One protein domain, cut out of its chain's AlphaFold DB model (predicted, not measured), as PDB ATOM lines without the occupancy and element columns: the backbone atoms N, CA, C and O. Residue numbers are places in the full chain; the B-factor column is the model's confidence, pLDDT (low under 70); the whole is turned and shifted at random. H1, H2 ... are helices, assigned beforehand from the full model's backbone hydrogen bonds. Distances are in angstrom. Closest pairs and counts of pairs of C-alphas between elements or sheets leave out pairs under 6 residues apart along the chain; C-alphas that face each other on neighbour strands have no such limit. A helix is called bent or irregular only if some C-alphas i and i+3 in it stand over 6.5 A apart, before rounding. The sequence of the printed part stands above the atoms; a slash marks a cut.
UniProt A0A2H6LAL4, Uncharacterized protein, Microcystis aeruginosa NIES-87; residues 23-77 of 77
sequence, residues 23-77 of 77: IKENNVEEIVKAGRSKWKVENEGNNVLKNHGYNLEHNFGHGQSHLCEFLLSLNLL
ATOM      1  N   ILE A  23     -62.836 -52.950 -31.423       95.12
ATOM      2  CA  ILE A  23     -62.378 -54.332 -31.251       95.12
ATOM      3  C   ILE A  23     -63.259 -55.277 -32.082       95.12
ATOM      4  O   ILE A  23     -64.489 -55.231 -31.993       95.12
ATOM      5  N   LYS A  24     -62.624 -56.112 -32.905       96.50
ATOM      6  CA  LYS A  24     -63.227 -57.161 -33.739       96.50
ATOM      7  C   LYS A  24     -62.334 -58.399 -33.699       96.50
ATOM      8  O   LYS A  24     -61.125 -58.273 -33.553       96.50
ATOM      9  N   GLU A  25     -62.890 -59.589 -33.906       96.38
ATOM     10  CA  GLU A  25     -62.113 -60.842 -33.871       96.38
ATOM     11  C   GLU A  25     -60.866 -60.809 -34.764       96.38
ATOM     12  O   GLU A  25     -59.802 -61.266 -34.360       96.38
ATOM     13  N   ASN A  26     -60.963 -60.183 -35.938       97.00
ATOM     14  CA  ASN A  26     -59.873 -60.114 -36.904       97.00
ATOM     15  C   ASN A  26     -58.790 -59.057 -36.607       97.00
ATOM     16  O   ASN A  26     -57.796 -59.032 -37.322       97.00
ATOM     17  N   ASN A  27     -58.960 -58.182 -35.607       94.88
ATOM     18  CA  ASN A  27     -57.976 -57.138 -35.275       94.88
ATOM     19  C   ASN A  27     -57.468 -57.192 -33.825       94.88
ATOM     20  O   ASN A  27     -56.569 -56.434 -33.457       94.88
ATOM     21  N   VAL A  28     -58.006 -58.099 -33.001       94.44
ATOM     22  CA  VAL A  28     -57.587 -58.274 -31.602       94.44
ATOM     23  C   VAL A  28     -56.098 -58.600 -31.510       94.44
ATOM     24  O   VAL A  28     -55.408 -58.035 -30.666       94.44
ATOM     25  N   GLU A  29     -55.580 -59.467 -32.384       94.38
ATOM     26  CA  GLU A  29     -54.166 -59.857 -32.354       94.38
ATOM     27  C   GLU A  29     -53.234 -58.659 -32.591       94.38
ATOM     28  O   GLU A  29     -52.273 -58.459 -31.846       94.38
ATOM     29  N   GLU A  30     -53.537 -57.829 -33.590       94.44
ATOM     30  CA  GLU A  30     -52.746 -56.639 -33.917       94.44
ATOM     31  C   GLU A  30     -52.792 -55.600 -32.794       94.44
ATOM     32  O   GLU A  30     -51.751 -55.083 -32.381       94.44
ATOM     33  N   ILE A  31     -53.981 -55.350 -32.232       93.69
ATOM     34  CA  ILE A  31     -54.157 -54.429 -31.099       93.69
ATOM     35  C   ILE A  31     -53.352 -54.916 -29.886       93.69
ATOM     36  O   ILE A  31     -52.668 -54.126 -29.228       93.69
ATOM     37  N   VAL A  32     -53.382 -56.221 -29.597       91.62
ATOM     38  CA  VAL A  32     -52.618 -56.804 -28.486       91.62
ATOM     39  C   VAL A  32     -51.112 -56.710 -28.731       91.62
ATOM     40  O   VAL A  32     -50.374 -56.368 -27.802       91.62
ATOM     41  N   LYS A  33     -50.643 -56.970 -29.957       91.75
ATOM     42  CA  LYS A  33     -49.229 -56.805 -30.338       91.75
ATOM     43  C   LYS A  33     -48.763 -55.366 -30.119       91.75
ATOM     44  O   LYS A  33     -47.744 -55.161 -29.464       91.75
ATOM     45  N   ALA A  34     -49.536 -54.378 -30.570       90.00
ATOM     46  CA  ALA A  34     -49.228 -52.964 -30.353       90.00
ATOM     47  C   ALA A  34     -49.164 -52.604 -28.856       90.00
ATOM     48  O   ALA A  34     -48.202 -51.974 -28.406       90.00
ATOM     49  N   GLY A  35     -50.137 -53.066 -28.060       89.31
ATOM     50  CA  GLY A  35     -50.146 -52.867 -26.607       89.31
ATOM     51  C   GLY A  35     -48.925 -53.474 -25.904       89.31
ATOM     52  O   GLY A  35     -48.345 -52.848 -25.012       89.31
ATOM     53  N   ARG A  36     -48.476 -54.662 -26.335       88.94
ATOM     54  CA  ARG A  36     -47.252 -55.299 -25.815       88.94
ATOM     55  C   ARG A  36     -45.980 -54.550 -26.207       88.94
ATOM     56  O   ARG A  36     -45.091 -54.432 -25.367       88.94
ATOM     57  N   SER A  37     -45.891 -54.023 -27.428       86.00
ATOM     58  CA  SER A  37     -44.724 -53.241 -27.859       86.00
ATOM     59  C   SER A  37     -44.514 -52.002 -26.988       86.00
ATOM     60  O   SER A  37     -43.379 -51.711 -26.620       86.00
ATOM     61  N   LYS A  38     -45.591 -51.319 -26.574       81.75
ATOM     62  CA  LYS A  38     -45.490 -50.186 -25.640       81.75
ATOM     63  C   LYS A  38     -44.894 -50.604 -24.293       81.75
ATOM     64  O   LYS A  38     -43.958 -49.966 -23.821       81.75
ATOM     65  N   TRP A  39     -45.382 -51.704 -23.715       83.94
ATOM     66  CA  TRP A  39     -44.812 -52.241 -22.475       83.94
ATOM     67  C   TRP A  39     -43.332 -52.603 -22.638       83.94
ATOM     68  O   TRP A  39     -42.535 -52.304 -21.758       83.94
ATOM     69  N   LYS A  40     -42.943 -53.193 -23.776       81.38
ATOM     70  CA  LYS A  40     -41.542 -53.536 -24.056       81.38
ATOM     71  C   LYS A  40     -40.639 -52.298 -24.066       81.38
ATOM     72  O   LYS A  40     -39.577 -52.321 -23.458       81.38
ATOM     73  N   VAL A  41     -41.070 -51.204 -24.695       81.06
ATOM     74  CA  VAL A  41     -40.322 -49.932 -24.689       81.06
ATOM     75  C   VAL A  41     -40.160 -49.386 -23.265       81.06
ATOM     76  O   VAL A  41     -39.073 -48.942 -22.896       81.06
ATOM     77  N   GLU A  42     -41.215 -49.447 -22.451       76.44
ATOM     78  CA  GLU A  42     -41.188 -48.979 -21.062       76.44
ATOM     79  C   GLU A  42     -40.293 -49.851 -20.159       76.44
ATOM     80  O   GLU A  42     -39.520 -49.313 -19.367       76.44
ATOM     81  N   ASN A  43     -40.355 -51.178 -20.296       77.25
ATOM     82  CA  ASN A  43     -39.644 -52.112 -19.416       77.25
ATOM     83  C   ASN A  43     -38.219 -52.460 -19.862       77.25
ATOM     84  O   ASN A  43     -37.413 -52.842 -19.018       77.25
ATOM     85  N   GLU A  44     -37.897 -52.357 -21.150       80.75
ATOM     86  CA  GLU A  44     -36.534 -52.562 -21.646       80.75
ATOM     87  C   GLU A  44     -35.859 -51.211 -21.866       80.75
ATOM     88  O   GLU A  44     -34.980 -50.839 -21.097       80.75
ATOM     89  N   GLY A  45     -36.312 -50.436 -22.855       73.62
ATOM     90  CA  GLY A  45     -35.658 -49.187 -23.259       73.62
ATOM     91  C   GLY A  45     -35.556 -48.170 -22.123       73.62
ATOM     92  O   GLY A  45     -34.457 -47.793 -21.720       73.62
ATOM     93  N   ASN A  46     -36.688 -47.761 -21.549       76.19
ATOM     94  CA  ASN A  46     -36.679 -46.738 -20.499       76.19
ATOM     95  C   ASN A  46     -36.017 -47.230 -19.207       76.19
ATOM     96  O   ASN A  46     -35.358 -46.448 -18.527       76.19
ATOM     97  N   ASN A  47     -36.169 -48.512 -18.866       77.12
ATOM     98  CA  ASN A  47     -35.493 -49.082 -17.705       77.12
ATOM     99  C   ASN A  47     -33.969 -49.100 -17.893       77.12
ATOM    100  O   ASN A  47     -33.245 -48.757 -16.962       77.12
ATOM    101  N   VAL A  48     -33.475 -49.432 -19.090       75.06
ATOM    102  CA  VAL A  48     -32.045 -49.366 -19.438       75.06
ATOM    103  C   VAL A  48     -31.513 -47.944 -19.302       75.06
ATOM    104  O   VAL A  48     -30.512 -47.725 -18.620       75.06
ATOM    105  N   LEU A  49     -32.220 -46.970 -19.876       74.38
ATOM    106  CA  LEU A  49     -31.817 -45.564 -19.820       74.38
ATOM    107  C   LEU A  49     -31.790 -44.997 -18.390       74.38
ATOM    108  O   LEU A  49     -31.015 -44.089 -18.099       74.38
ATOM    109  N   LYS A  50     -32.613 -45.527 -17.482       68.62
ATOM    110  CA  LYS A  50     -32.668 -45.064 -16.090       68.62
ATOM    111  C   LYS A  50     -31.701 -45.805 -15.172       68.62
ATOM    112  O   LYS A  50     -30.979 -45.168 -14.420       68.62
ATOM    113  N   ASN A  51     -31.661 -47.132 -15.263       72.50
ATOM    114  CA  ASN A  51     -31.059 -47.990 -14.239       72.50
ATOM    115  C   ASN A  51     -29.775 -48.706 -14.684       72.50
ATOM    116  O   ASN A  51     -29.107 -49.319 -13.854       72.50
ATOM    117  N   HIS A  52     -29.415 -48.661 -15.971       71.50
ATOM    118  CA  HIS A  52     -28.286 -49.426 -16.518       71.50
ATOM    119  C   HIS A  52     -27.165 -48.527 -17.065       71.50
ATOM    120  O   HIS A  52     -26.647 -48.755 -18.155       71.50
ATOM    121  N   GLY A  53     -26.770 -47.514 -16.288       62.09
ATOM    122  CA  GLY A  53     -25.544 -46.731 -16.512       62.09
ATOM    123  C   GLY A  53     -25.737 -45.377 -17.193       62.09
ATOM    124  O   GLY A  53     -24.907 -44.494 -17.008       62.09
ATOM    125  N   TYR A  54     -26.855 -45.174 -17.893       63.22
ATOM    126  CA  TYR A  54     -27.182 -43.884 -18.513       63.22
ATOM    127  C   TYR A  54     -27.732 -42.857 -17.509       63.22
ATOM    128  O   TYR A  54     -27.634 -41.659 -17.756       63.22
ATOM    129  N   ASN A  55     -28.284 -43.317 -16.376       64.88
ATOM    130  CA  ASN A  55     -28.795 -42.494 -15.270       64.88
ATOM    131  C   ASN A  55     -29.681 -41.317 -15.731       64.88
ATOM    132  O   ASN A  55     -29.689 -40.254 -15.111       64.88
ATOM    133  N   LEU A  56     -30.451 -41.501 -16.812       67.50
ATOM    134  CA  LEU A  56     -31.383 -40.509 -17.364       67.50
ATOM    135  C   LEU A  56     -32.688 -40.453 -16.552       67.50
ATOM    136  O   LEU A  56     -33.794 -40.361 -17.095       67.50
ATOM    137  N   GLU A  57     -32.574 -40.549 -15.231       62.59
ATOM    138  CA  GLU A  57     -33.666 -40.221 -14.326       62.59
ATOM    139  C   GLU A  57     -33.865 -38.703 -14.255       62.59
ATOM    140  O   GLU A  57     -33.097 -37.918 -14.814       62.59
ATOM    141  N   HIS A  58     -34.962 -38.275 -13.630       57.41
ATOM    142  CA  HIS A  58     -35.348 -36.870 -13.613       57.41
ATOM    143  C   HIS A  58     -34.244 -36.017 -12.966       57.41
ATOM    144  O   HIS A  58     -33.995 -36.089 -11.765       57.41
ATOM    145  N   ASN A  59     -33.552 -35.234 -13.793       57.09
ATOM    146  CA  ASN A  59     -32.375 -34.470 -13.406       57.09
ATOM    147  C   ASN A  59     -32.818 -33.178 -12.700       57.09
ATOM    148  O   ASN A  59     -33.096 -32.168 -13.342       57.09
ATOM    149  N   PHE A  60     -32.898 -33.193 -11.369       55.00
ATOM    150  CA  PHE A  60     -33.242 -32.011 -10.558       55.00
ATOM    151  C   PHE A  60     -32.050 -31.050 -10.323       55.00
ATOM    152  O   PHE A  60     -32.104 -30.205  -9.434       55.00
ATOM    153  N   GLY A  61     -30.951 -31.188 -11.073       51.88
ATOM    154  CA  GLY A  61     -29.634 -30.726 -10.622       51.88
ATOM    155  C   GLY A  61     -29.095 -29.388 -11.135       51.88
ATOM    156  O   GLY A  61     -28.240 -28.833 -10.457       51.88
ATOM    157  N   HIS A  62     -29.532 -28.845 -12.282       50.62
ATOM    158  CA  HIS A  62     -28.867 -27.655 -12.870       50.62
ATOM    159  C   HIS A  62     -29.766 -26.746 -13.735       50.62
ATOM    160  O   HIS A  62     -29.290 -26.064 -14.641       50.62
ATOM    161  N   GLY A  63     -31.067 -26.697 -13.449       57.41
ATOM    162  CA  GLY A  63     -32.006 -25.821 -14.158       57.41
ATOM    163  C   GLY A  63     -32.641 -26.447 -15.405       57.41
ATOM    164  O   GLY A  63     -32.209 -27.474 -15.922       57.41
ATOM    165  N   GLN A  64     -33.738 -25.832 -15.849       55.91
ATOM    166  CA  GLN A  64     -34.761 -26.433 -16.718       55.91
ATOM    167  C   GLN A  64     -34.437 -26.390 -18.222       55.91
ATOM    168  O   GLN A  64     -35.218 -26.881 -19.033       55.91
ATOM    169  N   SER A  65     -33.285 -25.827 -18.594       57.03
ATOM    170  CA  SER A  65     -32.922 -25.555 -19.984       57.03
ATOM    171  C   SER A  65     -31.673 -26.350 -20.386       57.03
ATOM    172  O   SER A  65     -30.580 -26.104 -19.887       57.03
ATOM    173  N   HIS A  66     -31.848 -27.297 -21.310       60.25
ATOM    174  CA  HIS A  66     -30.815 -27.959 -22.131       60.25
ATOM    175  C   HIS A  66     -29.794 -28.912 -21.475       60.25
ATOM    176  O   HIS A  66     -29.125 -29.637 -22.212       60.25
ATOM    177  N   LEU A  67     -29.675 -29.025 -20.143       61.75
ATOM    178  CA  LEU A  67     -28.666 -29.938 -19.565       61.75
ATOM    179  C   LEU A  67     -28.954 -31.426 -19.851       61.75
ATOM    180  O   LEU A  67     -28.041 -32.182 -20.181       61.75
ATOM    181  N   CYS A  68     -30.215 -31.854 -19.763       63.44
ATOM    182  CA  CYS A  68     -30.590 -33.238 -20.072       63.44
ATOM    183  C   CYS A  68     -30.309 -33.598 -21.539       63.44
ATOM    184  O   CYS A  68     -29.938 -34.728 -21.838       63.44
ATOM    185  N   GLU A  69     -30.454 -32.628 -22.442       66.44
ATOM    186  CA  GLU A  69     -30.221 -32.779 -23.880       66.44
ATOM    187  C   GLU A  69     -28.717 -32.881 -24.200       66.44
ATOM    188  O   GLU A  69     -28.300 -33.710 -25.013       66.44
ATOM    189  N   PHE A  70     -27.878 -32.123 -23.483       68.56
ATOM    190  CA  PHE A  70     -26.419 -32.221 -23.576       68.56
ATOM    191  C   PHE A  70     -25.880 -33.558 -23.041       68.56
ATOM    192  O   PHE A  70     -25.090 -34.218 -23.716       68.56
ATOM    193  N   LEU A  71     -26.339 -34.004 -21.865       68.06
ATOM    194  CA  LEU A  71     -25.934 -35.296 -21.290       68.06
ATOM    195  C   LEU A  71     -26.392 -36.487 -22.144       68.06
ATOM    196  O   LEU A  71     -25.659 -37.469 -22.260       68.06
ATOM    197  N   LEU A  72     -27.570 -36.394 -22.771       70.06
ATOM    198  CA  LEU A  72     -28.024 -37.386 -23.746       70.06
ATOM    199  C   LEU A  72     -27.092 -37.426 -24.964       70.06
ATOM    200  O   LEU A  72     -26.682 -38.505 -25.375       70.06
ATOM    201  N   SER A  73     -26.713 -36.263 -25.504       71.69
ATOM    202  CA  SER A  73     -25.821 -36.172 -26.669       71.69
ATOM    203  C   SER A  73     -24.442 -36.792 -26.408       71.69
ATOM    204  O   SER A  73     -23.905 -37.462 -27.284       71.69
ATOM    205  N   LEU A  74     -23.888 -36.633 -25.199       70.62
ATOM    206  CA  LEU A  74     -22.619 -37.264 -24.801       70.62
ATOM    207  C   LEU A  74     -22.712 -38.790 -24.635       70.62
ATOM    208  O   LEU A  74     -21.705 -39.467 -24.797       70.62
ATOM    209  N   ASN A  75     -23.891 -39.327 -24.311       63.12
ATOM    210  CA  ASN A  75     -24.120 -40.771 -24.175       63.12
ATOM    211  C   ASN A  75     -24.396 -41.480 -25.517       63.12
ATOM    212  O   ASN A  75     -24.441 -42.706 -25.551       63.12
ATOM    213  N   LEU A  76     -24.637 -40.730 -26.599       65.62
ATOM    214  CA  LEU A  76     -24.939 -41.258 -27.938       65.62
ATOM    215  C   LEU A  76     -23.706 -41.349 -28.864       65.62
ATOM    216  O   LEU A  76     -23.856 -41.775 -30.012       65.62
ATOM    217  N   LEU A  77     -22.527 -40.935 -28.388       56.16
ATOM    218  CA  LEU A  77     -21.223 -41.069 -29.056       56.16
ATOM    219  C   LEU A  77     -20.522 -42.361 -28.626       56.16
ATOM    220  O   LEU A  77     -19.904 -42.997 -29.509       56.16
TER     221      LEU A  77
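This is residues 23 to 77 of the 77 residues of an uncharacterized protein of Microcystis aeruginosa NIES-87 (UniProt A0A2H6LAL4). One long helix, H1, makes most of the length of an extended rod, and a long loop beyond its last residue leads to a short helix, H2, set crosswise to it. H1 and H2 have no contact, and most of H1 stands free. The printed part has 55 residues with two named helices, H1 then H2, no named strand, and the class all helix. The radius of gyration of the C-alphas is 16.8 A, and the spans are 51 by 22 by 19 A.

H1, residues 28 to 51, is 33.3 A long, from C-alpha 28 at (-57.587, -58.274, -31.602) to C-alpha 51 at (-31.059, -47.990, -14.239). H1 is neither bent nor irregular, but only just: C-alphas 43 and 46 are 6.2 A apart. H2, residues 67 to 75, ends with C-alpha 75 at (-24.120, -40.771, -24.175).

H1 and H2 are apart, with no C-alphas within 8 A. Residues 32 to 45 of H1 stand free, and so do residues 61 to 66. Every O i to N i+4 pair is within hydrogen-bond range in H2, and 18 of 20 in H1.

The C-alphas of Glu 25 and His 62, the two farthest apart, are 51.5 A apart. The printed part has no cut, and the link from H1 to H2, 15 residues, is long. Residue 50, residues 53 to 71 and residues 75 to 77 have pLDDT under 70.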